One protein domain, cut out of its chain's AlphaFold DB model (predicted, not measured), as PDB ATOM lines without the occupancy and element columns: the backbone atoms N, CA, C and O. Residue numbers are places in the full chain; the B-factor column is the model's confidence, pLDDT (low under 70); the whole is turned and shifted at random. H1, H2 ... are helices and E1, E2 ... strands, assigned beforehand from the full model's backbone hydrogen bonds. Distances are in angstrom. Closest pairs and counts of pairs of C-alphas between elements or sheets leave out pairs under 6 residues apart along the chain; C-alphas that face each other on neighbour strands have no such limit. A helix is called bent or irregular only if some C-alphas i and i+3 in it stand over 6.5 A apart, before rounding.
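This is residues 45 to 222 and 371 to 385 of the 396 residues of an uncharacterized protein of viral metagenome (UniProt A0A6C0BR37). A twisted wall of seven strands has H1, H2 and H7 packed over one face, H1 and H2 over the part round E2 and E4, and H7 over E6. The other long helix, H5, meets the sheet mostly at E6, with residues 203 to 207 at its last end. The printed part has 193 residues, with seven named helices and seven named strands in the order E1 H1 E2 H2 H3 E3 E4 E5 E6 H4 H5 E7 H6 H7; the mixed sheet runs E3 E4 E2 E1 E5 E6 E7. The class is mixed, helices and strands, and the whole is compact and rounded, with a radius of gyration of the C-alphas of 15.6 A and spans of 47 by 38 by 37 A.

E1, residues 45 to 50, begins at C-alpha 45 (183.842, 182.359, 243.851). H1 is 57 to 68, E2 72 to 78, and H2 90 to 107, 26.2 A long. H3 is 109 to 112, E3 118 to 120, E4 126 to 130, E5 140 to 147, and E6 162 to 170, 20.0 A long. H4 is 180 to 184, irregular, with C-alphas 181 and 184 7.4 A apart. H5, 191 to 207, is 24.7 A long; E7 is 208 to 214, H6 216 to 219. H7, 372 to 380, ends at C-alpha 380 (188.055, 166.622, 249.466).

E1 is parallel to E2 (N 48 and O 75, 2.9 A) and to E5 (N 47 and O 144, 2.9 A). E4 is parallel to E2, with N 76 and O 128 2.8 A apart, and E3 and E4 form an antiparallel hairpin, with N 119 and O 127 at 2.8 A. E6 is parallel to E5, with N 145 and O 166 at 2.9 A, and to E7, with N 167 and O 210 at 2.8 A. E5 bends by 77 degrees at residue 143 and E6 by 83 degrees at residue 165. E1, H1, E2 and E6, H4, H5, E7 are strand-helix-strand units, two parallel neighbour strands with helices between, each with a right-handed crossover. H1, H2 and H7 on the same face make two layers, helices over one face of a sheet. H1 is over E2, at a height over the sheet of 9.4 A, and H7 over E6, at 9.2 A. H1 and H7 touch, the same way at a shallow tilt of 29 degrees; their closest C-alphas, Leu 61 and Val 372, are 4.7 A apart. H3, H4 and H5 only graze the sheet, and H6 is not on it. H2, with residues 104 to 105 alone, and H3 only just touch, only at the corner, with 3 pairs of C-alphas within 8 A. H4 and H5, the latter with residues 194 to 197 alone, also only just touch, with 3 pairs. In H1, H2, H5 and H7 every O i to N i+4 pair is within hydrogen-bond range; in H4 it is 0 of 1, and 0 of 2 for O i to N i+3, while H3 and H6 are too short for an O i to N i+4 pair.

The two C-alphas farthest apart, those of Asp 122 and Asp 189, are 47.7 A apart. Residues 223 to 370 are not printed, and C-alphas 222 and 371 are 10.6 A apart across the cut. The links E2 to H2 and E5 to E6 are long. The mean pLDDT of the printed part is 92.7, with residue 86 under 70.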
ATOM      1  N   TYR A  45     183.638 181.371 242.792       96.44
ATOM      2  CA  TYR A  45     183.842 182.359 243.851       96.44
ATOM      3  C   TYR A  45     183.819 181.668 245.208       96.44
ATOM      4  O   TYR A  45     182.983 180.805 245.449       96.44
ATOM      5  N   ASN A  46     184.729 182.041 246.097       97.75
ATOM      6  CA  ASN A  46     184.883 181.461 247.423       97.75
ATOM      7  C   ASN A  46     185.146 182.573 248.439       97.75
ATOM      8  O   ASN A  46     185.675 183.629 248.092       97.75
ATOM      9  N   ILE A  47     184.790 182.343 249.698       98.25
ATOM     10  CA  ILE A  47     184.993 183.298 250.792       98.25
ATOM     11  C   ILE A  47     185.659 182.565 251.951       98.25
ATOM     12  O   ILE A  47     185.231 181.468 252.304       98.25
ATOM     13  N   VAL A  48     186.663 183.181 252.572       98.12
ATOM     14  CA  VAL A  48     187.198 182.765 253.873       98.12
ATOM     15  C   VAL A  48     187.055 183.915 254.867       98.12
ATOM     16  O   VAL A  48     187.490 185.032 254.603       98.12
ATOM     17  N   LEU A  49     186.390 183.646 255.989       97.69
ATOM     18  CA  LEU A  49     186.177 184.560 257.111       97.69
ATOM     19  C   LEU A  49     187.142 184.133 258.228       97.69
ATOM     20  O   LEU A  49     186.938 183.072 258.821       97.69
ATOM     21  N   THR A  50     188.189 184.926 258.464       96.00
ATOM     22  CA  THR A  50     189.376 184.559 259.268       96.00
ATOM     23  C   THR A  50     189.820 185.698 260.184       96.00
ATOM     24  O   THR A  50     189.513 186.870 259.930       96.00
ATOM     25  N   ASP A  51     190.559 185.373 261.245       93.50
ATOM     26  CA  ASP A  51     191.169 186.316 262.174       93.50
ATOM     27  C   ASP A  51     192.692 186.125 262.364       93.50
ATOM     28  O   ASP A  51     193.153 185.964 263.499       93.50
ATOM     29  N   PRO A  52     193.505 186.297 261.295       91.69
ATOM     30  CA  PRO A  52     194.935 185.990 261.308       91.69
ATOM     31  C   PRO A  52     195.697 186.613 262.481       91.69
ATOM     32  O   PRO A  52     195.572 187.808 262.770       91.69
ATOM     33  N   GLY A  53     196.557 185.814 263.111       85.56
ATOM     34  CA  GLY A  53     197.415 186.217 264.226       85.56
ATOM     35  C   GLY A  53     196.880 185.970 265.620       85.56
ATOM     36  O   GLY A  53     197.620 186.192 266.589       85.56
ATOM     37  N   ASN A  54     195.651 185.475 265.731       80.94
ATOM     38  CA  ASN A  54     195.161 184.903 266.974       80.94
ATOM     39  C   ASN A  54     195.780 183.519 267.212       80.94
ATOM     40  O   ASN A  54     196.422 183.322 268.251       80.94
ATOM     41  N   GLU A  55     195.700 182.624 266.227       81.56
ATOM     42  CA  GLU A  55     196.359 181.314 266.225       81.56
ATOM     43  C   GLU A  55     197.337 181.191 265.037       81.56
ATOM     44  O   GLU A  55     197.584 182.180 264.345       81.56
ATOM     45  N   ILE A  56     198.027 180.052 264.897       80.75
ATOM     46  CA  ILE A  56     199.039 179.838 263.833       80.75
ATOM     47  C   ILE A  56     198.461 179.175 262.581       80.75
ATOM     48  O   ILE A  56     199.132 179.046 261.560       80.75
ATOM     49  N   ASP A  57     197.255 178.644 262.680       82.12
ATOM     50  CA  ASP A  57     196.634 177.779 261.694       82.12
ATOM     51  C   ASP A  57     195.705 178.515 260.725       82.12
ATOM     52  O   ASP A  57     195.522 178.016 259.610       82.12
ATOM     53  N   ASP A  58     195.254 179.730 261.061       90.44
ATOM     54  CA  ASP A  58     194.686 180.684 260.103       90.44
ATOM     55  C   ASP A  58     195.621 180.855 258.896       90.44
ATOM     56  O   ASP A  58     195.231 180.677 257.739       90.44
ATOM     57  N   GLU A  59     196.893 181.188 259.136       92.44
ATOM     58  CA  GLU A  59     197.819 181.467 258.044       92.44
ATOM     59  C   GLU A  59     198.197 180.197 257.290       92.44
ATOM     60  O   GLU A  59     198.398 180.247 256.078       92.44
ATOM     61  N   LEU A  60     198.248 179.050 257.968       93.25
ATOM     62  CA  LEU A  60     198.467 177.757 257.319       93.25
ATOM     63  C   LEU A  60     197.323 177.393 256.374       93.25
ATOM     64  O   LEU A  60     197.589 176.959 255.252       93.25
ATOM     65  N   LEU A  61     196.070 177.635 256.773       94.44
ATOM     66  CA  LEU A  61     194.922 177.535 255.874       94.44
ATOM     67  C   LEU A  61     195.118 178.444 254.654       94.44
ATOM     68  O   LEU A  61     195.009 177.973 253.521       94.44
ATOM     69  N   LEU A  62     195.435 179.728 254.862       94.94
ATOM     70  CA  LEU A  62     195.614 180.680 253.761       94.94
ATOM     71  C   LEU A  62     196.739 180.256 252.810       94.94
ATOM     72  O   LEU A  62     196.552 180.298 251.596       94.94
ATOM     73  N   TRP A  63     197.875 179.793 253.332       94.06
ATOM     74  CA  TRP A  63     198.984 179.288 252.521       94.06
ATOM     75  C   TRP A  63     198.560 178.103 251.650       94.06
ATOM     76  O   TRP A  63     198.856 178.076 250.451       94.06
ATOM     77  N   LYS A  64     197.820 177.145 252.218       93.88
ATOM     78  CA  LYS A  64     197.310 176.006 251.451       93.88
ATOM     79  C   LYS A  64     196.325 176.465 250.378       93.88
ATOM     80  O   LYS A  64     196.484 176.082 249.226       93.88
ATOM     81  N   LEU A  65     195.397 177.372 250.688       94.12
ATOM     82  CA  LEU A  65     194.489 177.935 249.680       94.12
ATOM     83  C   LEU A  65     195.244 178.666 248.553       94.12
ATOM     84  O   LEU A  65     194.952 178.451 247.377       94.12
ATOM     85  N   LEU A  66     196.246 179.483 248.882       93.12
ATOM     86  CA  LEU A  66     197.047 180.226 247.901       93.12
ATOM     87  C   LEU A  66     197.815 179.308 246.940       93.12
ATOM     88  O   LEU A  66     197.990 179.648 245.768       93.12
ATOM     89  N   THR A  67     198.247 178.143 247.420       90.75
ATOM     90  CA  THR A  67     199.123 177.227 246.677       90.75
ATOM     91  C   THR A  67     198.385 176.079 245.993       90.75
ATOM     92  O   THR A  67     198.875 175.544 244.992       90.75
ATOM     93  N   THR A  68     197.202 175.678 246.468       89.94
ATOM     94  CA  THR A  68     196.479 174.530 245.899       89.94
ATOM     95  C   THR A  68     195.392 174.930 244.911       89.94
ATOM     96  O   THR A  68     195.234 174.235 243.905       89.94
ATOM     97  N   GLN A  69     194.718 176.064 245.122       89.19
ATOM     98  CA  GLN A  69     193.507 176.420 244.382       89.19
ATOM     99  C   GLN A  69     193.777 176.811 242.922       89.19
ATOM    100  O   GLN A  69     194.745 177.508 242.602       89.19
ATOM    101  N   THR A  70     192.880 176.373 242.034       83.94
ATOM    102  CA  THR A  70     192.962 176.562 240.578       83.94
ATOM    103  C   THR A  70     191.751 177.322 240.047       83.94
ATOM    104  O   THR A  70     190.618 176.946 240.341       83.94
ATOM    105  N   ASN A  71     191.985 178.340 239.211       86.81
ATOM    106  CA  ASN A  71     190.952 179.060 238.452       86.81
ATOM    107  C   ASN A  71     189.713 179.502 239.279       86.81
ATOM    108  O   ASN A  71     188.560 179.331 238.878       86.81
ATOM    109  N   SER A  72     189.953 180.081 240.456       93.44
ATOM    110  CA  SER A  72     188.924 180.515 241.414       93.44
ATOM    111  C   SER A  72     189.192 181.924 241.943       93.44
ATOM    112  O   SER A  72     190.342 182.333 242.004       93.44
ATOM    113  N   VAL A  73     188.168 182.644 242.389       96.56
ATOM    114  CA  VAL A  73     188.285 183.914 243.118       96.56
ATOM    115  C   VAL A  73     188.032 183.662 244.604       96.56
ATOM    116  O   VAL A  73     186.998 183.105 244.955       96.56
ATOM    117  N   TRP A  74     188.945 184.080 245.473       97.81
ATOM    118  CA  TRP A  74     188.855 183.947 246.927       97.81
ATOM    119  C   TRP A  74     188.813 185.320 247.590       97.81
ATOM    120  O   TRP A  74     189.750 186.101 247.456       97.81
ATOM    121  N   TYR A  75     187.755 185.600 248.344       98.19
ATOM    122  CA  TYR A  75     187.681 186.758 249.234       98.19
ATOM    123  C   TYR A  75     188.205 186.358 250.616       98.19
ATOM    124  O   TYR A  75     187.537 185.622 251.341       98.19
ATOM    125  N   ILE A  76     189.401 186.827 250.965       98.12
ATOM    126  CA  ILE A  76     190.030 186.667 252.277       98.12
ATOM    127  C   ILE A  76     189.590 187.833 253.158       98.12
ATOM    128  O   ILE A  76     190.115 188.944 253.065       98.12
ATOM    129  N   VAL A  77     188.585 187.572 253.987       98.12
ATOM    130  CA  VAL A  77     187.919 188.571 254.817       98.12
ATOM    131  C   VAL A  77     188.444 188.479 256.245       98.12
ATOM    132  O   VAL A  77     188.095 187.563 256.992       98.12
ATOM    133  N   CYS A  78     189.234 189.472 256.638       97.19
ATOM    134  CA  CYS A  78     189.650 189.667 258.021       97.19
ATOM    135  C   CYS A  78     188.457 190.181 258.838       97.19
ATOM    136  O   CYS A  78     187.998 191.310 258.640       97.19
ATOM    137  N   VAL A  79     187.933 189.362 259.752       95.38
ATOM    138  CA  VAL A  79     186.783 189.744 260.591       95.38
ATOM    139  C   VAL A  79     187.191 190.813 261.623       95.38
ATOM    140  O   VAL A  79     188.387 191.018 261.835       95.38
ATOM    141  N   PRO A  80     186.256 191.533 262.270       92.56
ATOM    142  CA  PRO A  80     186.606 192.564 263.258       92.56
ATOM    143  C   PRO A  80     186.741 192.042 264.693       92.56
ATOM    144  O   PRO A  80     187.517 192.589 265.473       92.56
ATOM    145  N   PHE A  81     185.985 191.008 265.064       89.00
ATOM    146  CA  PHE A  81     185.854 190.587 266.458       89.00
ATOM    147  C   PHE A  81     187.109 189.891 266.989       89.00
ATOM    148  O   PHE A  81     187.737 189.113 266.272       89.00
ATOM    149  N   ASN A  82     187.453 190.138 268.253       83.25
ATOM    150  CA  ASN A  82     188.525 189.451 268.968       83.25
ATOM    151  C   ASN A  82     188.006 188.984 270.336       83.25
ATOM    152  O   ASN A  82     187.713 189.806 271.203       83.25
ATOM    153  N   ALA A  83     187.942 187.666 270.549       80.00
ATOM    154  CA  ALA A  83     187.444 187.070 271.792       80.00
ATOM    155  C   ALA A  83     188.272 187.449 273.037       80.00
ATOM    156  O   ALA A  83     187.769 187.368 274.157       80.00
ATOM    157  N   SER A  84     189.526 187.876 272.852       73.81
ATOM    158  CA  SER A  84     190.404 188.347 273.931       73.81
ATOM    159  C   SER A  84     190.150 189.807 274.321       73.81
ATOM    160  O   SER A  84     190.556 190.228 275.402       73.81
ATOM    161  N   VAL A  85     189.470 190.584 273.467       76.81
ATOM    162  CA  VAL A  85     189.111 191.995 273.709       76.81
ATOM    163  C   VAL A  85     187.632 192.204 273.372       76.81
ATOM    164  O   VAL A  85     187.285 192.910 272.424       76.81
ATOM    165  N   PRO A  86     186.718 191.574 274.120       68.25
ATOM    166  CA  PRO A  86     185.355 191.413 273.640       68.25
ATOM    167  C   PRO A  86     184.468 192.661 273.835       68.25
ATOM    168  O   PRO A  86     183.346 192.706 273.341       68.25
ATOM    169  N   ASN A  87     184.983 193.692 274.515       77.00
ATOM    170  CA  ASN A  87     184.344 195.000 274.704       77.00
ATOM    171  C   ASN A  87     184.953 196.088 273.805       77.00
ATOM    172  O   ASN A  87     184.985 197.257 274.185       77.00
ATOM    173  N   ALA A  88     185.471 195.699 272.639       80.06
ATOM    174  CA  ALA A  88     186.103 196.615 271.702       80.06
ATOM    175  C   ALA A  88     185.132 197.707 271.210       80.06
ATOM    176  O   ALA A  88     184.016 197.419 270.776       80.06
ATOM    177  N   ASP A  89     185.571 198.965 271.243       86.69
ATOM    178  CA  ASP A  89     184.879 200.069 270.582       86.69
ATOM    179  C   ASP A  89     185.068 200.031 269.051       86.69
ATOM    180  O   ASP A  89     185.849 199.248 268.504       86.69
ATOM    181  N   HIS A  90     184.363 200.901 268.324       86.44
ATOM    182  CA  HIS A  90     184.431 200.932 266.861       86.44
ATOM    183  C   HIS A  90     185.852 201.159 266.314       86.44
ATOM    184  O   HIS A  90     186.231 200.561 265.305       86.44
ATOM    185  N   HIS A  91     186.656 201.990 266.981       87.88
ATOM    186  CA  HIS A  91     188.035 202.248 266.578       87.88
ATOM    187  C   HIS A  91     188.913 201.008 266.804       87.88
ATOM    188  O   HIS A  91     189.730 200.663 265.951       87.88
ATOM    189  N   GLN A  92     188.713 200.289 267.909       89.56
ATOM    190  CA  GLN A  92     189.397 199.031 268.209       89.56
ATOM    191  C   GLN A  92     189.013 197.912 267.230       89.56
ATOM    192  O   GLN A  92     189.884 197.135 266.830       89.56
ATOM    193  N   LEU A  93     187.755 197.854 266.780       90.56
ATOM    194  CA  LEU A  93     187.314 196.913 265.743       90.56
ATOM    195  C   LEU A  93     188.003 197.190 264.394       90.56
ATOM    196  O   LEU A  93     188.541 196.270 263.779       90.56
ATOM    197  N   ILE A  94     188.059 198.456 263.958       90.44
ATOM    198  CA  ILE A  94     188.776 198.850 262.729       90.44
ATOM    199  C   ILE A  94     190.275 198.565 262.859       90.44
ATOM    200  O   ILE A  94     190.890 198.018 261.944       90.44
ATOM    201  N   SER A  95     190.866 198.906 264.006       91.75
ATOM    202  CA  SER A  95     192.272 198.620 264.293       91.75
ATOM    203  C   SER A  95     192.564 197.119 264.197       91.75
ATOM    204  O   SER A  95     193.546 196.725 263.573       91.75
ATOM    205  N   SER A  96     191.671 196.271 264.716       91.88
ATOM    206  CA  SER A  96     191.803 194.810 264.646       91.88
ATOM    207  C   SER A  96     191.814 194.295 263.206       91.88
ATOM    208  O   SER A  96     192.688 193.504 262.855       91.88
ATOM    209  N   ILE A  97     190.921 194.796 262.342       94.50
ATOM    210  CA  ILE A  97     190.934 194.473 260.903       94.50
ATOM    211  C   ILE A  97     192.274 194.882 260.276       94.50
ATOM    212  O   ILE A  97     192.919 194.077 259.605       94.50
ATOM    213  N   ASN A  98     192.718 196.117 260.518       94.25
ATOM    214  CA  ASN A  98     193.951 196.642 259.929       94.25
ATOM    215  C   ASN A  98     195.190 195.856 260.377       94.25
ATOM    216  O   ASN A  98     196.060 195.571 259.555       94.25
ATOM    217  N   MET A  99     195.261 195.468 261.654       93.38
ATOM    218  CA  MET A  99     196.335 194.619 262.175       93.38
ATOM    219  C   MET A  99     196.345 193.244 261.500       93.38
ATOM    220  O   MET A  99     197.407 192.781 261.086       93.38
ATOM    221  N   ARG A 100     195.173 192.623 261.319       94.00
ATOM    222  CA  ARG A 100     195.022 191.326 260.637       94.00
ATOM    223  C   ARG A 100     195.457 191.392 259.174       94.00
ATOM    224  O   ARG A 100     196.266 190.581 258.735       94.00
ATOM    225  N   ILE A 101     194.998 192.404 258.433       95.50
ATOM    226  CA  ILE A 101     195.421 192.638 257.042       95.50
ATOM    227  C   ILE A 101     196.935 192.851 256.972       95.50
ATOM    228  O   ILE A 101     197.604 192.233 256.144       95.50
ATOM    229  N   LYS A 102     197.494 193.696 257.847       93.62
ATOM    230  CA  LYS A 102     198.938 193.951 257.896       93.62
ATOM    231  C   LYS A 102     199.718 192.657 258.120       93.62
ATOM    232  O   LYS A 102     200.696 192.418 257.421       93.62
ATOM    233  N   ARG A 103     199.253 191.802 259.030       91.88
ATOM    234  CA  ARG A 103     199.878 190.512 259.311       91.88
ATOM    235  C   ARG A 103     199.881 189.581 258.099       91.88
ATOM    236  O   ARG A 103     200.925 189.020 257.778       91.88
ATOM    237  N   VAL A 104     198.759 189.466 257.380       93.81
ATOM    238  CA  VAL A 104     198.710 188.695 256.123       93.81
ATOM    239  C   VAL A 104     199.720 189.254 255.115       93.81
ATOM    240  O   VAL A 104     200.445 188.486 254.495       93.81
ATOM    241  N   ARG A 105     199.847 190.581 254.991       93.56
ATOM    242  CA  ARG A 105     200.830 191.214 254.090       93.56
ATOM    243  C   ARG A 105     202.285 190.969 254.486       93.56
ATOM    244  O   ARG A 105     203.138 190.893 253.609       93.56
ATOM    245  N   GLU A 106     202.578 190.884 255.780       91.38
ATOM    246  CA  GLU A 106     203.924 190.598 256.289       91.38
ATOM    247  C   GLU A 106     204.331 189.139 256.033       91.38
ATOM    248  O   GLU A 106     205.478 188.877 255.676       91.38
ATOM    249  N   ILE A 107     203.389 188.200 256.166       91.38
ATOM    250  CA  ILE A 107     203.633 186.764 255.961       91.38
ATOM    251  C   ILE A 107     203.645 186.401 254.469       91.38
ATOM    252  O   ILE A 107     204.531 185.682 254.009       91.38
ATOM    253  N   PHE A 108     202.695 186.936 253.704       92.38
ATOM    254  CA  PHE A 108     202.516 186.699 252.270       92.38
ATOM    255  C   PHE A 108     202.992 187.913 251.467       92.38
ATOM    256  O   PHE A 108     202.236 188.557 250.734       92.38
ATOM    257  N   VAL A 109     204.259 188.291 251.669       91.12
ATOM    258  CA  VAL A 109     204.823 189.533 251.114       91.12
ATOM    259  C   VAL A 109     204.863 189.532 249.582       91.12
ATOM    260  O   VAL A 109     204.729 190.581 248.952       91.12
ATOM    261  N   ASN A 110     205.002 188.362 248.960       90.44
ATOM    262  CA  ASN A 110     205.032 188.250 247.503       90.44
ATOM    263  C   ASN A 110     203.634 188.473 246.913       90.44
ATOM    264  O   ASN A 110     203.474 189.164 245.898       90.44
ATOM    265  N   GLU A 111     202.628 187.936 247.594       92.38
ATOM    266  CA  GLU A 111     201.229 187.952 247.206       92.38
ATOM    267  C   GLU A 111     200.610 189.329 247.478       92.38
ATOM    268  O   GLU A 111     200.128 189.991 246.557       92.38
ATOM    269  N   PHE A 112     200.712 189.810 248.719       93.38
ATOM    270  CA  PHE A 112     199.997 190.990 249.216       93.38
ATOM    271  C   PHE A 112     200.897 192.125 249.720       93.38
ATOM    272  O   PHE A 112     200.382 193.135 250.203       93.38
ATOM    273  N   GLY A 113     202.224 192.004 249.620       85.75
ATOM    274  CA  GLY A 113     203.148 193.032 250.102       85.75
ATOM    275  C   GLY A 113     202.860 194.428 249.536       85.75
ATOM    276  O   GLY A 113     202.438 194.593 248.387       85.75
ATOM    277  N   GLY A 114     203.104 195.452 250.358       85.69
ATOM    278  CA  GLY A 114     202.789 196.845 250.033       85.69
ATOM    279  C   GLY A 114     201.289 197.145 250.117       85.69
ATOM    280  O   GLY A 114     200.619 196.754 251.072       85.69
ATOM    281  N   GLU A 115     200.763 197.871 249.130       85.44
ATOM    282  CA  GLU A 115     199.350 198.286 249.072       85.44
ATOM    283  C   GLU A 115     198.459 197.327 248.266       85.44
ATOM    284  O   GLU A 115     197.292 197.628 248.019       85.44
ATOM    285  N   LYS A 116     198.973 196.155 247.866       89.56
ATOM    286  CA  LYS A 116     198.197 195.176 247.098       89.56
ATOM    287  C   LYS A 116     196.971 194.713 247.892       89.56
ATOM    288  O   LYS A 116     197.054 194.376 249.078       89.56
ATOM    289  N   THR A 117     195.825 194.699 247.225       91.62
ATOM    290  CA  THR A 117     194.557 194.153 247.735       91.62
ATOM    291  C   THR A 117     194.130 192.904 246.977       91.62
ATOM    292  O   THR A 117     193.291 192.155 247.462       91.62
ATOM    293  N   GLU A 118     194.727 192.658 245.813       95.25
ATOM    294  CA  GLU A 118     194.434 191.531 244.944       95.25
ATOM    295  C   GLU A 118     195.738 190.879 244.474       95.25
ATOM    296  O   GLU A 118     196.715 191.561 244.149       95.25
ATOM    297  N   TYR A 119     195.739 189.551 244.434       94.12
ATOM    298  CA  TYR A 119     196.834 188.714 243.964       94.12
ATOM    299  C   TYR A 119     196.288 187.626 243.040       94.12
ATOM    300  O   TYR A 119     195.208 187.103 243.282       94.12
ATOM    301  N   THR A 120     197.020 187.254 241.992       93.75
ATOM    302  CA  THR A 120     196.693 186.073 241.179       93.75
ATOM    303  C   THR A 120     197.868 185.106 241.214       93.75
ATOM    304  O   THR A 120     198.994 185.512 240.924       93.75
ATOM    305  N   ASN A 121     197.604 183.849 241.581       90.19
ATOM    306  CA  ASN A 121     198.621 182.801 241.620       90.19
ATOM    307  C   ASN A 121     198.934 182.253 240.215       90.19
ATOM    308  O   ASN A 121     198.267 182.564 239.225       90.19
ATOM    309  N   ASP A 122     199.955 181.406 240.127       87.06
ATOM    310  CA  ASP A 122     200.372 180.707 238.906       87.06
ATOM    311  C   ASP A 122     199.276 179.799 238.309       87.06
ATOM    312  O   ASP A 122     199.228 179.574 237.100       87.06
ATOM    313  N   LYS A 123     198.346 179.334 239.147       87.06
ATOM    314  CA  LYS A 123     197.165 178.536 238.785       87.06
ATOM    315  C   LYS A 123     195.943 179.373 238.372       87.06
ATOM    316  O   LYS A 123     194.831 178.840 238.284       87.06
ATOM    317  N   ASN A 124     196.126 180.668 238.098       88.44
ATOM    318  CA  ASN A 124     195.087 181.631 237.705       88.44
ATOM    319  C   ASN A 124     193.968 181.851 238.739       88.44
ATOM    320  O   ASN A 124     192.930 182.430 238.397       88.44
ATOM    321  N   ALA A 125     194.144 181.398 239.982       92.94
ATOM    322  CA  ALA A 125     193.254 181.754 241.073       92.94
ATOM    323  C   ALA A 125     193.581 183.168 241.569       92.94
ATOM    324  O   ALA A 125     194.743 183.524 241.753       92.94
ATOM    325  N   THR A 126     192.545 183.972 241.771       96.06
ATOM    326  CA  THR A 126     192.619 185.353 242.240       96.06
ATOM    327  C   THR A 126     192.228 185.408 243.714       96.06
ATOM    328  O   THR A 126     191.220 184.835 244.107       96.06
ATOM    329  N   PHE A 127     192.985 186.125 244.531       97.31
ATOM    330  CA  PHE A 127     192.775 186.284 245.963       97.31
ATOM    331  C   PHE A 127     192.653 187.765 246.288       97.31
ATOM    332  O   PHE A 127     193.498 188.555 245.876       97.31
ATOM    333  N   ILE A 128     191.610 188.137 247.021       97.75
ATOM    334  CA  ILE A 128     191.277 189.515 247.380       97.75
ATOM    335  C   ILE A 128     191.293 189.610 248.902       97.75
ATOM    336  O   ILE A 128     190.539 188.900 249.560       97.75
ATOM    337  N   LEU A 129     192.138 190.472 249.457       98.00
ATOM    338  CA  LEU A 129     192.338 190.645 250.896       98.00
ATOM    339  C   LEU A 129     191.703 191.952 251.382       98.00
ATOM    340  O   LEU A 129     191.965 193.016 250.819       98.00
ATOM    341  N   GLY A 130     190.921 191.888 252.460       97.38
ATOM    342  CA  GLY A 130     190.301 193.072 253.059       97.38
ATOM    343  C   GLY A 130     189.450 192.765 254.289       97.38
ATOM    344  O   GLY A 130     189.435 191.640 254.785       97.38
ATOM    345  N   GLY A 131     188.751 193.779 254.796       97.06
ATOM    346  CA  GLY A 131     187.768 193.629 255.862       97.06
ATOM    347  C   GLY A 131     186.382 193.234 255.334       97.06
ATOM    348  O   GLY A 131     186.211 192.915 254.155       97.06
ATOM    349  N   PRO A 132     185.333 193.273 256.174       96.50
ATOM    350  CA  PRO A 132     183.975 192.888 255.776       96.50
ATOM    351  C   PRO A 132     183.402 193.665 254.575       96.50
ATOM    352  O   PRO A 132     182.390 193.262 253.999       96.50
ATOM    353  N   GLU A 133     183.979 194.804 254.203       95.25
ATOM    354  CA  GLU A 133     183.625 195.603 253.031       95.25
ATOM    355  C   GLU A 133     183.887 194.910 251.689       95.25
ATOM    356  O   GLU A 133     183.169 195.209 250.737       95.25
ATOM    357  N   ILE A 134     184.830 193.961 251.611       96.56
ATOM    358  CA  ILE A 134     185.117 193.240 250.357       96.56
ATOM    359  C   ILE A 134     184.131 192.102 250.075       96.56
ATOM    360  O   ILE A 134     184.160 191.516 248.994       96.56
ATOM    361  N   ILE A 135     183.255 191.782 251.035       96.19
ATOM    362  CA  ILE A 135     182.201 190.783 250.856       96.19
ATOM    363  C   ILE A 135     181.277 191.237 249.708       96.19
ATOM    364  O   ILE A 135     180.691 192.324 249.802       96.19
ATOM    365  N   PRO A 136     181.095 190.422 248.650       92.62
ATOM    366  CA  PRO A 136     180.255 190.785 247.513       92.62
ATOM    367  C   PRO A 136     178.813 191.116 247.923       92.62
ATOM    368  O   PRO A 136     178.175 190.373 248.661       92.62
ATOM    369  N   SER A 137     178.283 192.231 247.412       84.00
ATOM    370  CA  SER A 137     176.960 192.765 247.780       84.00
ATOM    371  C   SER A 137     175.835 192.439 246.782       84.00
ATOM    372  O   SER A 137     174.679 192.822 246.997       84.00
ATOM    373  N   GLY A 138     176.163 191.769 245.675       87.44
ATOM    374  CA  GLY A 138     175.235 191.378 244.610       87.44
ATOM    375  C   GLY A 138     174.898 189.884 244.620       87.44
ATOM    376  O   GLY A 138     175.509 189.132 245.379       87.44
ATOM    377  N   PRO A 139     173.938 189.445 243.782       94.06
ATOM    378  CA  PRO A 139     173.694 188.027 243.539       94.06
ATOM    379  C   PRO A 139     174.973 187.321 243.087       94.06
ATOM    380  O   PRO A 139     175.565 187.722 242.083       94.06
ATOM    381  N   ILE A 140     175.411 186.310 243.836       95.06
ATOM    382  CA  ILE A 140     176.648 185.576 243.555       95.06
ATOM    383  C   ILE A 140     176.544 184.127 244.034       95.06
ATOM    384  O   ILE A 140     176.020 183.857 245.117       95.06
ATOM    385  N   ASP A 141     177.082 183.211 243.234       96.38
ATOM    386  CA  ASP A 141     177.208 181.801 243.589       96.38
ATOM    387  C   ASP A 141     178.584 181.558 244.216       96.38
ATOM    388  O   ASP A 141     179.621 181.664 243.558       96.38
ATOM    389  N   ILE A 142     178.582 181.243 245.507       97.25
ATOM    390  CA  ILE A 142     179.764 180.905 246.291       97.25
ATOM    391  C   ILE A 142     179.915 179.386 246.315       97.25
ATOM    392  O   ILE A 142     179.029 178.668 246.776       97.25
ATOM    393  N   ASN A 143     181.046 178.874 245.837       96.44
ATOM    394  CA  ASN A 143     181.339 177.448 245.855       96.44
ATOM    395  C   ASN A 143     181.719 176.986 247.273       96.44
ATOM    396  O   ASN A 143     181.068 176.089 247.803       96.44
ATOM    397  N   PHE A 144     182.678 177.655 247.918       97.38
ATOM    398  CA  PHE A 144     183.013 177.443 249.326       97.38
ATOM    399  C   PHE A 144     182.906 178.735 250.138       97.38
ATOM    400  O   PHE A 144     183.496 179.754 249.776       97.38
ATOM    401  N   LEU A 145     182.194 178.680 251.265       98.12
ATOM    402  CA  LEU A 145     182.327 179.660 252.341       98.12
ATOM    403  C   LEU A 145     182.984 178.982 253.540       98.12
ATOM    404  O   LEU A 145     182.401 178.077 254.129       98.12
ATOM    405  N   VAL A 146     184.176 179.433 253.908       98.25
ATOM    406  CA  VAL A 146     184.934 178.943 255.058       98.25
ATOM    407  C   VAL A 146     184.796 179.945 256.198       98.25
ATOM    408  O   VAL A 146     185.252 181.079 256.090       98.25
ATOM    409  N   GLN A 147     184.157 179.538 257.289       96.62
ATOM    410  CA  GLN A 147     184.031 180.318 258.515       96.62
ATOM    411  C   GLN A 147     184.942 179.714 259.582       96.62
ATOM    412  O   GLN A 147     184.572 178.722 260.215       96.62
ATOM    413  N   ILE A 148     186.106 180.328 259.787       94.44
ATOM    414  CA  ILE A 148     187.048 179.944 260.845       94.44
ATOM    415  C   ILE A 148     187.131 180.963 261.984       94.44
ATOM    416  O   ILE A 148     187.800 180.710 262.965       94.44
ATOM    417  N   ALA A 149     186.370 182.057 261.919       93.75
ATOM    418  CA  ALA A 149     186.353 183.090 262.951       93.75
ATOM    419  C   ALA A 149     184.918 183.473 263.375       93.75
ATOM    420  O   ALA A 149     183.971 183.285 262.595       93.75
ATOM    421  N   PRO A 150     184.726 184.067 264.573       92.62
ATOM    422  CA  PRO A 150     183.452 184.662 264.963       92.62
ATOM    423  C   PRO A 150     183.083 185.831 264.048       92.62
ATOM    424  O   PRO A 150     183.894 186.715 263.774       92.62
ATOM    425  N   LEU A 151     181.821 185.884 263.626       94.62
ATOM    426  CA  LEU A 151     181.331 186.898 262.688       94.62
ATOM    427  C   LEU A 151     180.694 188.109 263.380       94.62
ATOM    428  O   LEU A 151     179.936 188.845 262.750       94.62
ATOM    429  N   CYS A 152     180.968 188.324 264.668       93.75
ATOM    430  CA  CYS A 152     180.407 189.455 265.402       93.75
ATOM    431  C   CYS A 152     180.770 190.787 264.723       93.75
ATOM    432  O   CYS A 152     181.881 190.963 264.220       93.75
ATOM    433  N   HIS A 153     179.830 191.728 264.743       93.88
ATOM    434  CA  HIS A 153     179.841 193.015 264.047       93.88
ATOM    435  C   HIS A 153     179.797 192.933 262.512       93.88
ATOM    436  O   HIS A 153     180.049 193.932 261.830       93.88
ATOM    437  N   ILE A 154     179.467 191.771 261.941       95.00
ATOM    438  CA  ILE A 154     179.223 191.618 260.505       95.00
ATOM    439  C   ILE A 154     177.727 191.428 260.282       95.00
ATOM    440  O   ILE A 154     177.161 190.375 260.558       95.00
ATOM    441  N   SER A 155     177.077 192.441 259.708       94.88
ATOM    442  CA  SER A 155     175.632 192.380 259.488       94.88
ATOM    443  C   SER A 155     175.230 191.163 258.633       94.88
ATOM    444  O   SER A 155     175.768 191.004 257.531       94.88
ATOM    445  N   PRO A 156     174.214 190.375 259.044       94.88
ATOM    446  CA  PRO A 156     173.711 189.233 258.270       94.88
ATOM    447  C   PRO A 156     173.235 189.635 256.864       94.88
ATOM    448  O   PRO A 156     173.337 188.861 255.914       94.88
ATOM    449  N   LYS A 157     172.812 190.898 256.686       95.38
ATOM    450  CA  LYS A 157     172.410 191.480 255.393       95.38
ATOM    451  C   LYS A 157     173.506 191.435 254.325       95.38
ATOM    452  O   LYS A 157     173.188 191.565 253.147       95.38
ATOM    453  N   LYS A 158     174.777 191.262 254.704       95.00
ATOM    454  CA  LYS A 158     175.878 191.092 253.745       95.00
ATOM    455  C   LYS A 158     175.805 189.767 252.984       95.00
ATOM    456  O   LYS A 158     176.308 189.710 251.871       95.00
ATOM    457  N   PHE A 159     175.157 188.740 253.538       95.75
ATOM    458  CA  PHE A 159     175.157 187.388 252.964       95.75
ATOM    459  C   PHE A 159     173.864 187.030 252.212       95.75
ATOM    460  O   PHE A 159     173.861 186.119 251.394       95.75
ATOM    461  N   VAL A 160     172.769 187.770 252.426       94.06
ATOM    462  CA  VAL A 160     171.407 187.396 251.971       94.06
ATOM    463  C   VAL A 160     171.226 187.243 250.457       94.06
ATOM    464  O   VAL A 160     170.232 186.672 250.023       94.06
ATOM    465  N   LYS A 161     172.137 187.783 249.642       94.19
ATOM    466  CA  LYS A 161     172.077 187.683 248.173       94.19
ATOM    467  C   LYS A 161     172.971 186.578 247.604       94.19
ATOM    468  O   LYS A 161     173.068 186.460 246.388       94.19
ATOM    469  N   MET A 162     173.633 185.795 248.446       96.50
ATOM    470  CA  MET A 162     174.509 184.714 248.001       96.50
ATOM    471  C   MET A 162     173.733 183.404 247.862       96.50
ATOM    472  O   MET A 162     172.754 183.181 248.569       96.50
ATOM    473  N   SER A 163     174.215 182.510 247.001       97.31
ATOM    474  CA  SER A 163     173.928 181.077 247.089       97.31
ATOM    475  C   SER A 163     175.219 180.351 247.436       97.31
ATOM    476  O   SER A 163     176.202 180.486 246.714       97.31
ATOM    477  N   ILE A 164     175.255 179.621 248.552       97.88
ATOM    478  CA  ILE A 164     176.474 178.959 249.034       97.88
ATOM    479  C   ILE A 164     176.350 177.464 248.783       97.88
ATOM    480  O   ILE A 164     175.557 176.780 249.423       97.88
ATOM    481  N   ARG A 165     177.153 176.914 247.876       97.50
ATOM    482  CA  ARG A 165     177.151 175.474 247.608       97.50
ATOM    483  C   ARG A 165     177.608 174.680 248.830       97.50
ATOM    484  O   ARG A 165     176.955 173.705 249.191       97.50
ATOM    485  N   HIS A 166     178.695 175.098 249.473       98.12
ATOM    486  CA  HIS A 166     179.233 174.413 250.642       98.12
ATOM    487  C   HIS A 166     179.767 175.411 251.669       98.12
ATOM    488  O   HIS A 166     180.721 176.145 251.416       98.12
ATOM    489  N   ARG A 167     179.144 175.435 252.846       98.06
ATOM    490  CA  ARG A 167     179.617 176.167 254.019       98.06
ATOM    491  C   ARG A 167     180.439 175.240 254.916       98.06
ATOM    492  O   ARG A 167     179.958 174.191 255.333       98.06
ATOM    493  N   ILE A 168     181.657 175.633 255.248       98.25
ATOM    494  CA  ILE A 168     182.534 174.937 256.191       98.25
ATOM    495  C   ILE A 168     182.633 175.821 257.428       98.25
ATOM    496  O   ILE A 168     182.932 177.007 257.304       98.25
ATOM    497  N   VAL A 169     182.342 175.275 258.607       96.88
ATOM    498  CA  VAL A 169     182.298 176.054 259.853       96.88
ATOM    499  C   VAL A 169     183.182 175.405 260.903       96.88
ATOM    500  O   VAL A 169     182.952 174.257 261.266       96.88
ATOM    501  N   GLN A 170     184.147 176.149 261.435       94.00
ATOM    502  CA  GLN A 170     184.866 175.770 262.650       94.00
ATOM    503  C   GLN A 170     183.966 175.990 263.862       94.00
ATOM    504  O   GLN A 170     183.685 177.120 264.261       94.00
ATOM    505  N   GLY A 171     183.501 174.901 264.456       93.62
ATOM    506  CA  GLY A 171     182.632 174.923 265.620       93.62
ATOM    507  C   GLY A 171     181.493 173.918 265.544       93.62
ATOM    508  O   GLY A 171     181.067 173.464 264.485       93.62
ATOM    509  N   ASP A 172     180.999 173.573 266.724       93.81
ATOM    510  CA  ASP A 172     179.798 172.777 266.922       93.81
ATOM    511  C   ASP A 172     178.552 173.669 266.792       93.81
ATOM    512  O   ASP A 172     178.262 174.475 267.680       93.81
ATOM    513  N   LEU A 173     177.837 173.527 265.672       94.94
ATOM    514  CA  LEU A 173     176.595 174.254 265.391       94.94
ATOM    515  C   LEU A 173     175.422 173.806 266.276       94.94
ATOM    516  O   LEU A 173     174.509 174.601 266.489       94.94
ATOM    517  N   ASP A 174     175.462 172.590 266.826       94.50
ATOM    518  CA  ASP A 174     174.440 172.091 267.750       94.50
ATOM    519  C   ASP A 174     174.668 172.647 269.165       94.50
ATOM    520  O   ASP A 174     173.723 172.854 269.929       94.50
ATOM    521  N   ASN A 175     175.925 172.954 269.513       93.81
ATOM    522  CA  ASN A 175     176.306 173.552 270.796       93.81
ATOM    523  C   ASN A 175     177.223 174.781 270.629       93.81
ATOM    524  O   ASN A 175     178.362 174.782 271.116       93.81
ATOM    525  N   PRO A 176     176.739 175.888 270.030       93.31
ATOM    526  CA  PRO A 176     177.588 177.021 269.650       93.31
ATOM    527  C   PRO A 176     178.277 177.703 270.838       93.31
ATOM    528  O   PRO A 176     179.402 178.191 270.715       93.31
ATOM    529  N   LYS A 177     177.660 177.635 272.025       91.56
ATOM    530  CA  LYS A 177     178.211 178.142 273.294       91.56
ATOM    531  C   LYS A 177     179.520 177.472 273.724       91.56
ATOM    532  O   LYS A 177     180.222 178.008 274.576       91.56
ATOM    533  N   ASN A 178     179.847 176.311 273.155       88.62
ATOM    534  CA  ASN A 178     181.077 175.572 273.440       88.62
ATOM    535  C   ASN A 178     182.196 175.854 272.423       88.62
ATOM    536  O   ASN A 178     183.324 175.407 272.643       88.62
ATOM    537  N   SER A 179     181.914 176.619 271.364       90.88
ATOM    538  CA  SER A 179     182.834 176.883 270.252       90.88
ATOM    539  C   SER A 179     183.259 178.351 270.225       90.88
ATOM    540  O   SER A 179     182.411 179.241 270.143       90.88
ATOM    541  N   ILE A 180     184.570 178.614 270.303       88.12
ATOM    542  CA  ILE A 180     185.113 179.986 270.347       88.12
ATOM    543  C   ILE A 180     184.814 180.771 269.071       88.12
ATOM    544  O   ILE A 180     184.375 181.910 269.182       88.12
ATOM    545  N   ASN A 181     184.877 180.106 267.913       90.31
ATOM    546  CA  ASN A 181     184.580 180.672 266.590       90.31
ATOM    547  C   ASN A 181     183.076 180.891 266.329       90.31
ATOM    548  O   ASN A 181     182.694 181.397 265.275       90.31
ATOM    549  N   LEU A 182     182.218 180.524 267.294       94.06
ATOM    550  CA  LEU A 182     180.777 180.775 267.277       94.06
ATOM    551  C   LEU A 182     180.409 181.754 268.398       94.06
ATOM    552  O   LEU A 182     180.591 182.955 268.232       94.06
ATOM    553  N   THR A 183     179.912 181.273 269.545       93.69
ATOM    554  CA  THR A 183     179.387 182.155 270.605       93.69
ATOM    555  C   THR A 183     180.117 182.059 271.938       93.69
ATOM    556  O   THR A 183     179.890 182.892 272.814       93.69
ATOM    557  N   LYS A 184     181.043 181.107 272.121       91.44
ATOM    558  CA  LYS A 184     181.773 180.957 273.394       91.44
ATOM    559  C   LYS A 184     182.614 182.189 273.745       91.44
ATOM    560  O   LYS A 184     182.769 182.501 274.922       91.44
ATOM    561  N   GLY A 185     183.161 182.879 272.743       88.25
ATOM    562  CA  GLY A 185     183.959 184.094 272.935       88.25
ATOM    563  C   GLY A 185     183.138 185.351 273.255       88.25
ATOM    564  O   GLY A 185     183.718 186.354 273.658       88.25
ATOM    565  N   ILE A 186     181.810 185.311 273.092       91.00
ATOM    566  CA  ILE A 186     180.929 186.471 273.284       91.00
ATOM    567  C   ILE A 186     180.648 186.661 274.783       91.00
ATOM    568  O   ILE A 186     180.241 185.692 275.429       91.00
ATOM    569  N   PRO A 187     180.838 187.859 275.363       87.06
ATOM    570  CA  PRO A 187     180.528 188.131 276.765       87.06
ATOM    571  C   PRO A 187     179.049 187.970 277.102       87.06
ATOM    572  O   PRO A 187     178.174 188.186 276.268       87.06
ATOM    573  N   ASP A 188     178.769 187.648 278.363       85.94
ATOM    574  CA  ASP A 188     177.396 187.450 278.832       85.94
ATOM    575  C   ASP A 188     176.602 188.771 278.893       85.94
ATOM    576  O   ASP A 188     175.377 188.761 278.792       85.94
ATOM    577  N   ASP A 189     177.289 189.913 278.998       87.88
ATOM    578  CA  ASP A 189     176.716 191.264 278.960       87.88
ATOM    579  C   ASP A 189     176.548 191.823 277.533       87.88
ATOM    580  O   ASP A 189     176.222 193.001 277.371       87.88
ATOM    581  N   LYS A 190     176.728 190.983 276.500       89.19
ATOM    582  CA  LYS A 190     176.574 191.324 275.072       89.19
ATOM    583  C   LYS A 190     175.502 190.483 274.360       89.19
ATOM    584  O   LYS A 190     175.796 189.824 273.353       89.19
ATOM    585  N   PRO A 191     174.244 190.464 274.843       92.81
ATOM    586  CA  PRO A 191     173.172 189.673 274.233       92.81
ATOM    587  C   PRO A 191     172.875 190.069 272.777       92.81
ATOM    588  O   PRO A 191     172.411 189.239 271.998       92.81
ATOM    589  N   GLU A 192     173.174 191.306 272.380       93.81
ATOM    590  CA  GLU A 192     173.026 191.785 271.007       93.81
ATOM    591  C   GLU A 192     173.930 191.046 270.010       93.81
ATOM    592  O   GLU A 192     173.513 190.802 268.881       93.81
ATOM    593  N   LEU A 193     175.132 190.623 270.425       93.44
ATOM    594  CA  LEU A 193     176.043 189.849 269.572       93.44
ATOM    595  C   LEU A 193     175.580 188.397 269.425       93.44
ATOM    596  O   LEU A 193     175.783 187.779 268.381       93.44
ATOM    597  N   ILE A 194     174.916 187.858 270.452       95.00
ATOM    598  CA  ILE A 194     174.249 186.555 270.368       95.00
ATOM    599  C   ILE A 194     173.071 186.627 269.391       95.00
ATOM    600  O   ILE A 194     172.920 185.731 268.566       95.00
ATOM    601  N   ALA A 195     172.264 187.690 269.450       96.19
ATOM    602  CA  ALA A 195     171.174 187.900 268.500       96.19
ATOM    603  C   ALA A 195     171.695 188.020 267.058       96.19
ATOM    604  O   ALA A 195     171.186 187.342 266.172       96.19
ATOM    605  N   GLU A 196     172.769 188.787 266.836       96.19
ATOM    606  CA  GLU A 196     173.401 188.893 265.516       96.19
ATOM    607  C   GLU A 196     173.892 187.532 264.997       96.19
ATOM    608  O   GLU A 196     173.664 187.203 263.832       96.19
ATOM    609  N   TYR A 197     174.508 186.709 265.853       96.69
ATOM    610  CA  TYR A 197     174.904 185.344 265.492       96.69
ATOM    611  C   TYR A 197     173.707 184.482 265.063       96.69
ATOM    612  O   TYR A 197     173.800 183.732 264.090       96.69
ATOM    613  N   LEU A 198     172.581 184.570 265.777       97.56
ATOM    614  CA  LEU A 198     171.378 183.804 265.445       97.56
ATOM    615  C   LEU A 198     170.788 184.245 264.100       97.56
ATOM    616  O   LEU A 198     170.467 183.386 263.278       97.56
ATOM    617  N   ASP A 199     170.739 185.551 263.833       97.94
ATOM    618  CA  ASP A 199     170.297 186.087 262.541       97.94
ATOM    619  C   ASP A 199     171.224 185.629 261.398       97.94
ATOM    620  O   ASP A 199     170.774 185.262 260.311       97.94
ATOM    621  N   GLN A 200     172.542 185.622 261.630       97.50
ATOM    622  CA  GLN A 200     173.517 185.086 260.675       97.50
ATOM    623  C   GLN A 200     173.287 183.595 260.420       97.50
ATOM    624  O   GLN A 200     173.330 183.156 259.270       97.50
ATOM    625  N   LEU A 201     173.041 182.811 261.472       97.38
ATOM    626  CA  LEU A 201     172.789 181.378 261.362       97.38
ATOM    627  C   LEU A 201     171.518 181.091 260.553       97.38
ATOM    628  O   LEU A 201     171.547 180.211 259.694       97.38
ATOM    629  N   GLU A 202     170.442 181.853 260.766       97.94
ATOM    630  CA  GLU A 202     169.212 181.755 259.972       97.94
ATOM    631  C   GLU A 202     169.486 182.021 258.486       97.94
ATOM    632  O   GLU A 202     169.117 181.212 257.631       97.94
ATOM    633  N   VAL A 203     170.209 183.103 258.177       97.75
ATOM    634  CA  VAL A 203     170.601 183.422 256.798       97.75
ATOM    635  C   VAL A 203     171.423 182.289 256.189       97.75
ATOM    636  O   VAL A 203     171.098 181.828 255.097       97.75
ATOM    637  N   PHE A 204     172.450 181.792 256.882       97.94
ATOM    638  CA  PHE A 204     173.285 180.714 256.357       97.94
ATOM    639  C   PHE A 204     172.517 179.411 256.144       97.94
ATOM    640  O   PHE A 204     172.767 178.740 255.144       97.94
ATOM    641  N   ASN A 205     171.582 179.067 257.030       96.94
ATOM    642  CA  ASN A 205     170.728 177.890 256.869       96.94
ATOM    643  C   ASN A 205     169.816 178.005 255.640       96.94
ATOM    644  O   ASN A 205     169.528 176.997 255.002       96.94
ATOM    645  N   ALA A 206     169.388 179.220 255.286       97.75
ATOM    646  CA  ALA A 206     168.550 179.458 254.116       97.75
ATOM    647  C   ALA A 206     169.331 179.444 252.790       97.75
ATOM    648  O   ALA A 206     168.799 179.010 251.771       97.75
ATOM    649  N   ILE A 207     170.575 179.939 252.783       97.06
ATOM    650  CA  ILE A 207     171.347 180.138 251.541       97.06
ATOM    651  C   ILE A 207     172.373 179.037 251.246       97.06
ATOM    652  O   ILE A 207     172.918 179.012 250.141       97.06
ATOM    653  N   SER A 208     172.672 178.163 252.216       97.75
ATOM    654  CA  SER A 208     173.675 177.101 252.063       97.75
ATOM    655  C   SER A 208     173.041 175.777 251.638       97.75
ATOM    656  O   SER A 208     172.153 175.271 252.316       97.75
ATOM    657  N   HIS A 209     173.539 175.166 250.560       97.25
ATOM    658  CA  HIS A 209     173.081 173.847 250.095       97.25
ATOM    659  C   HIS A 209     173.630 172.707 250.956       97.25
ATOM    660  O   HIS A 209     172.945 171.716 251.198       97.25
ATOM    661  N   HIS A 210     174.869 172.843 251.424       97.12
ATOM    662  CA  HIS A 210     175.508 171.896 252.326       97.12
ATOM    663  C   HIS A 210     176.325 172.632 253.388       97.12
ATOM    664  O   HIS A 210     176.956 173.649 253.092       97.12
ATOM    665  N   THR A 211     176.328 172.110 254.617       97.38
ATOM    666  CA  THR A 211     177.138 172.633 255.724       97.38
ATOM    667  C   THR A 211     177.942 171.505 256.364       97.38
ATOM    668  O   THR A 211     177.373 170.485 256.745       97.38
ATOM    669  N   THR A 212     179.252 171.703 256.519       97.12
ATOM    670  CA  THR A 212     180.142 170.801 257.263       97.12
ATOM    671  C   THR A 212     180.682 171.516 258.502       97.12
ATOM    672  O   THR A 212     181.531 172.401 258.362       97.12
ATOM    673  N   PRO A 213     180.213 171.159 259.710       96.19
ATOM    674  CA  PRO A 213     180.837 171.613 260.943       96.19
ATOM    675  C   PRO A 213     182.117 170.812 261.225       96.19
ATOM    676  O   PRO A 213     182.128 169.583 261.149       96.19
ATOM    677  N   ILE A 214     183.188 171.506 261.594       95.75
ATOM    678  CA  ILE A 214     184.416 170.935 262.148       95.75
ATOM    679  C   ILE A 214     184.378 171.245 263.640       95.75
ATOM    680  O   ILE A 214     184.646 172.365 264.069       95.75
ATOM    681  N   THR A 215     183.943 170.278 264.445       93.56
ATOM    682  CA  THR A 215     183.719 170.527 265.872       93.56
ATOM    683  C   THR A 215     185.034 170.691 266.621       93.56
ATOM    684  O   THR A 215     186.052 170.082 266.281       93.56
ATOM    685  N   THR A 216     184.990 171.436 267.727       87.19
ATOM    686  CA  THR A 216     186.163 171.598 268.588       87.19
ATOM    687  C   THR A 216     186.698 170.260 269.097       87.19
ATOM    688  O   THR A 216     187.908 170.058 269.186       87.19
ATOM    689  N   ALA A 217     185.794 169.328 269.407       88.50
ATOM    690  CA  ALA A 217     186.150 167.983 269.839       88.50
ATOM    691  C   ALA A 217     186.873 167.196 268.738       88.50
ATOM    692  O   ALA A 217     187.837 166.501 269.037       88.50
ATOM    693  N   PHE A 218     186.454 167.321 267.476       92.44
ATOM    694  CA  PHE A 218     187.134 166.669 266.359       92.44
ATOM    695  C   PHE A 218     188.539 167.245 266.160       92.44
ATOM    696  O   PHE A 218     189.527 166.514 266.199       92.44
ATOM    697  N   ALA A 219     188.631 168.564 266.002       90.12
ATOM    698  CA  ALA A 219     189.863 169.222 265.595       90.12
ATOM    699  C   ALA A 219     190.997 169.095 266.625       90.12
ATOM    700  O   ALA A 219     192.151 168.921 266.244       90.12
ATOM    701  N   ARG A 220     190.676 169.044 267.928       87.06
ATOM    702  CA  ARG A 220     191.649 168.782 269.010       87.06
ATOM    703  C   ARG A 220     192.407 167.456 268.877       87.06
ATOM    704  O   ARG A 220     193.453 167.308 269.499       87.06
ATOM    705  N   ASN A 221     191.891 166.504 268.100       89.06
ATOM    706  CA  ASN A 221     192.518 165.199 267.888       89.06
ATOM    707  C   ASN A 221     193.402 165.138 266.633       89.06
ATOM    708  O   ASN A 221     194.011 164.101 266.378       89.06
ATOM    709  N   VAL A 222     193.483 166.216 265.848       90.50
ATOM    710  CA  VAL A 222     194.356 166.290 264.674       90.50
ATOM    711  C   VAL A 222     195.497 167.258 264.986       90.50
ATOM    712  O   VAL A 222     195.280 168.468 264.977       90.50
ATOM    713  N   ASP A 371     192.180 175.132 262.016       88.81
ATOM    714  CA  ASP A 371     191.709 175.805 260.809       88.81
ATOM    715  C   ASP A 371     192.208 175.169 259.511       88.81
ATOM    716  O   ASP A 371     191.506 175.183 258.495       88.81
ATOM    717  N   VAL A 372     193.362 174.497 259.548       92.00
ATOM    718  CA  VAL A 372     193.899 173.738 258.403       92.00
ATOM    719  C   VAL A 372     192.947 172.615 257.978       92.00
ATOM    720  O   VAL A 372     192.882 172.272 256.796       92.00
ATOM    721  N   LEU A 373     192.135 172.072 258.892       94.69
ATOM    722  CA  LEU A 373     191.100 171.098 258.530       94.69
ATOM    723  C   LEU A 373     190.079 171.661 257.536       94.69
ATOM    724  O   LEU A 373     189.535 170.899 256.739       94.69
ATOM    725  N   ALA A 374     189.839 172.977 257.522       95.81
ATOM    726  CA  ALA A 374     188.958 173.582 256.531       95.81
ATOM    727  C   ALA A 374     189.525 173.442 255.112       95.81
ATOM    728  O   ALA A 374     188.763 173.160 254.187       95.81
ATOM    729  N   TRP A 375     190.848 173.540 254.938       95.19
ATOM    730  CA  TRP A 375     191.499 173.260 253.654       95.19
ATOM    731  C   TRP A 375     191.293 171.803 253.231       95.19
ATOM    732  O   TRP A 375     190.945 171.548 252.081       95.19
ATOM    733  N   ILE A 376     191.422 170.851 254.161       94.75
ATOM    734  CA  ILE A 376     191.165 169.434 253.862       94.75
ATOM    735  C   ILE A 376     189.736 169.248 253.334       94.75
ATOM    736  O   ILE A 376     189.542 168.531 252.350       94.75
ATOM    737  N   VAL A 377     188.742 169.916 253.928       95.56
ATOM    738  CA  VAL A 377     187.355 169.855 253.441       95.56
ATOM    739  C   VAL A 377     187.200 170.521 252.073       95.56
ATOM    740  O   VAL A 377     186.492 169.977 251.230       95.56
ATOM    741  N   VAL A 378     187.869 171.650 251.815       94.44
ATOM    742  CA  VAL A 378     187.860 172.307 250.493       94.44
ATOM    743  C   VAL A 378     188.404 171.375 249.404       94.44
ATOM    744  O   VAL A 378     187.787 171.254 248.348       94.44
ATOM    745  N   GLU A 379     189.514 170.678 249.657       91.62
ATOM    746  CA  GLU A 379     190.129 169.760 248.683       91.62
ATOM    747  C   GLU A 379     189.316 168.480 248.464       91.62
ATOM    748  O   GLU A 379     189.227 167.978 247.344       91.62
ATOM    749  N   ASN A 380     188.723 167.927 249.525       91.25
ATOM    750  CA  ASN A 380     188.055 166.622 249.466       91.25
ATOM    751  C   ASN A 380     186.540 166.725 249.235       91.25
ATOM    752  O   ASN A 380     185.908 165.747 248.838       91.25
ATOM    753  N   GLY A 381     185.932 167.883 249.502       90.00
ATOM    754  CA  GLY A 381     184.482 168.088 249.503       90.00
ATOM    755  C   GLY A 381     183.752 167.487 250.715       90.00
ATOM    756  O   GLY A 381     182.528 167.564 250.788       90.00
ATOM    757  N   PHE A 382     184.471 166.887 251.665       92.25
ATOM    758  CA  PHE A 382     183.950 166.344 252.925       92.25
ATOM    759  C   PHE A 382     185.045 166.363 254.000       92.25
ATOM    760  O   PHE A 382     186.218 166.519 253.674       92.25
ATOM    761  N   LEU A 383     184.671 166.190 255.274       95.12
ATOM    762  CA  LEU A 383     185.618 166.034 256.384       95.12
ATOM    763  C   LEU A 383     186.028 164.557 256.523       95.12
ATOM    764  O   LEU A 383     185.175 163.740 256.889       95.12
ATOM    765  N   PRO A 384     187.290 164.182 256.233       95.81
ATOM    766  CA  PRO A 384     187.778 162.825 256.457       95.81
ATOM    767  C   PRO A 384     187.819 162.479 257.948       95.81
ATOM    768  O   PRO A 384     187.660 163.342 258.811       95.81
ATOM    769  N   ASN A 385     188.054 161.208 258.274       95.62
ATOM    770  CA  ASN A 385     188.261 160.825 259.671       95.62
ATOM    771  C   ASN A 385     189.630 161.311 260.201       95.62
ATOM    772  O   ASN A 385     190.499 161.722 259.433       95.62
TER     773      ASN A 385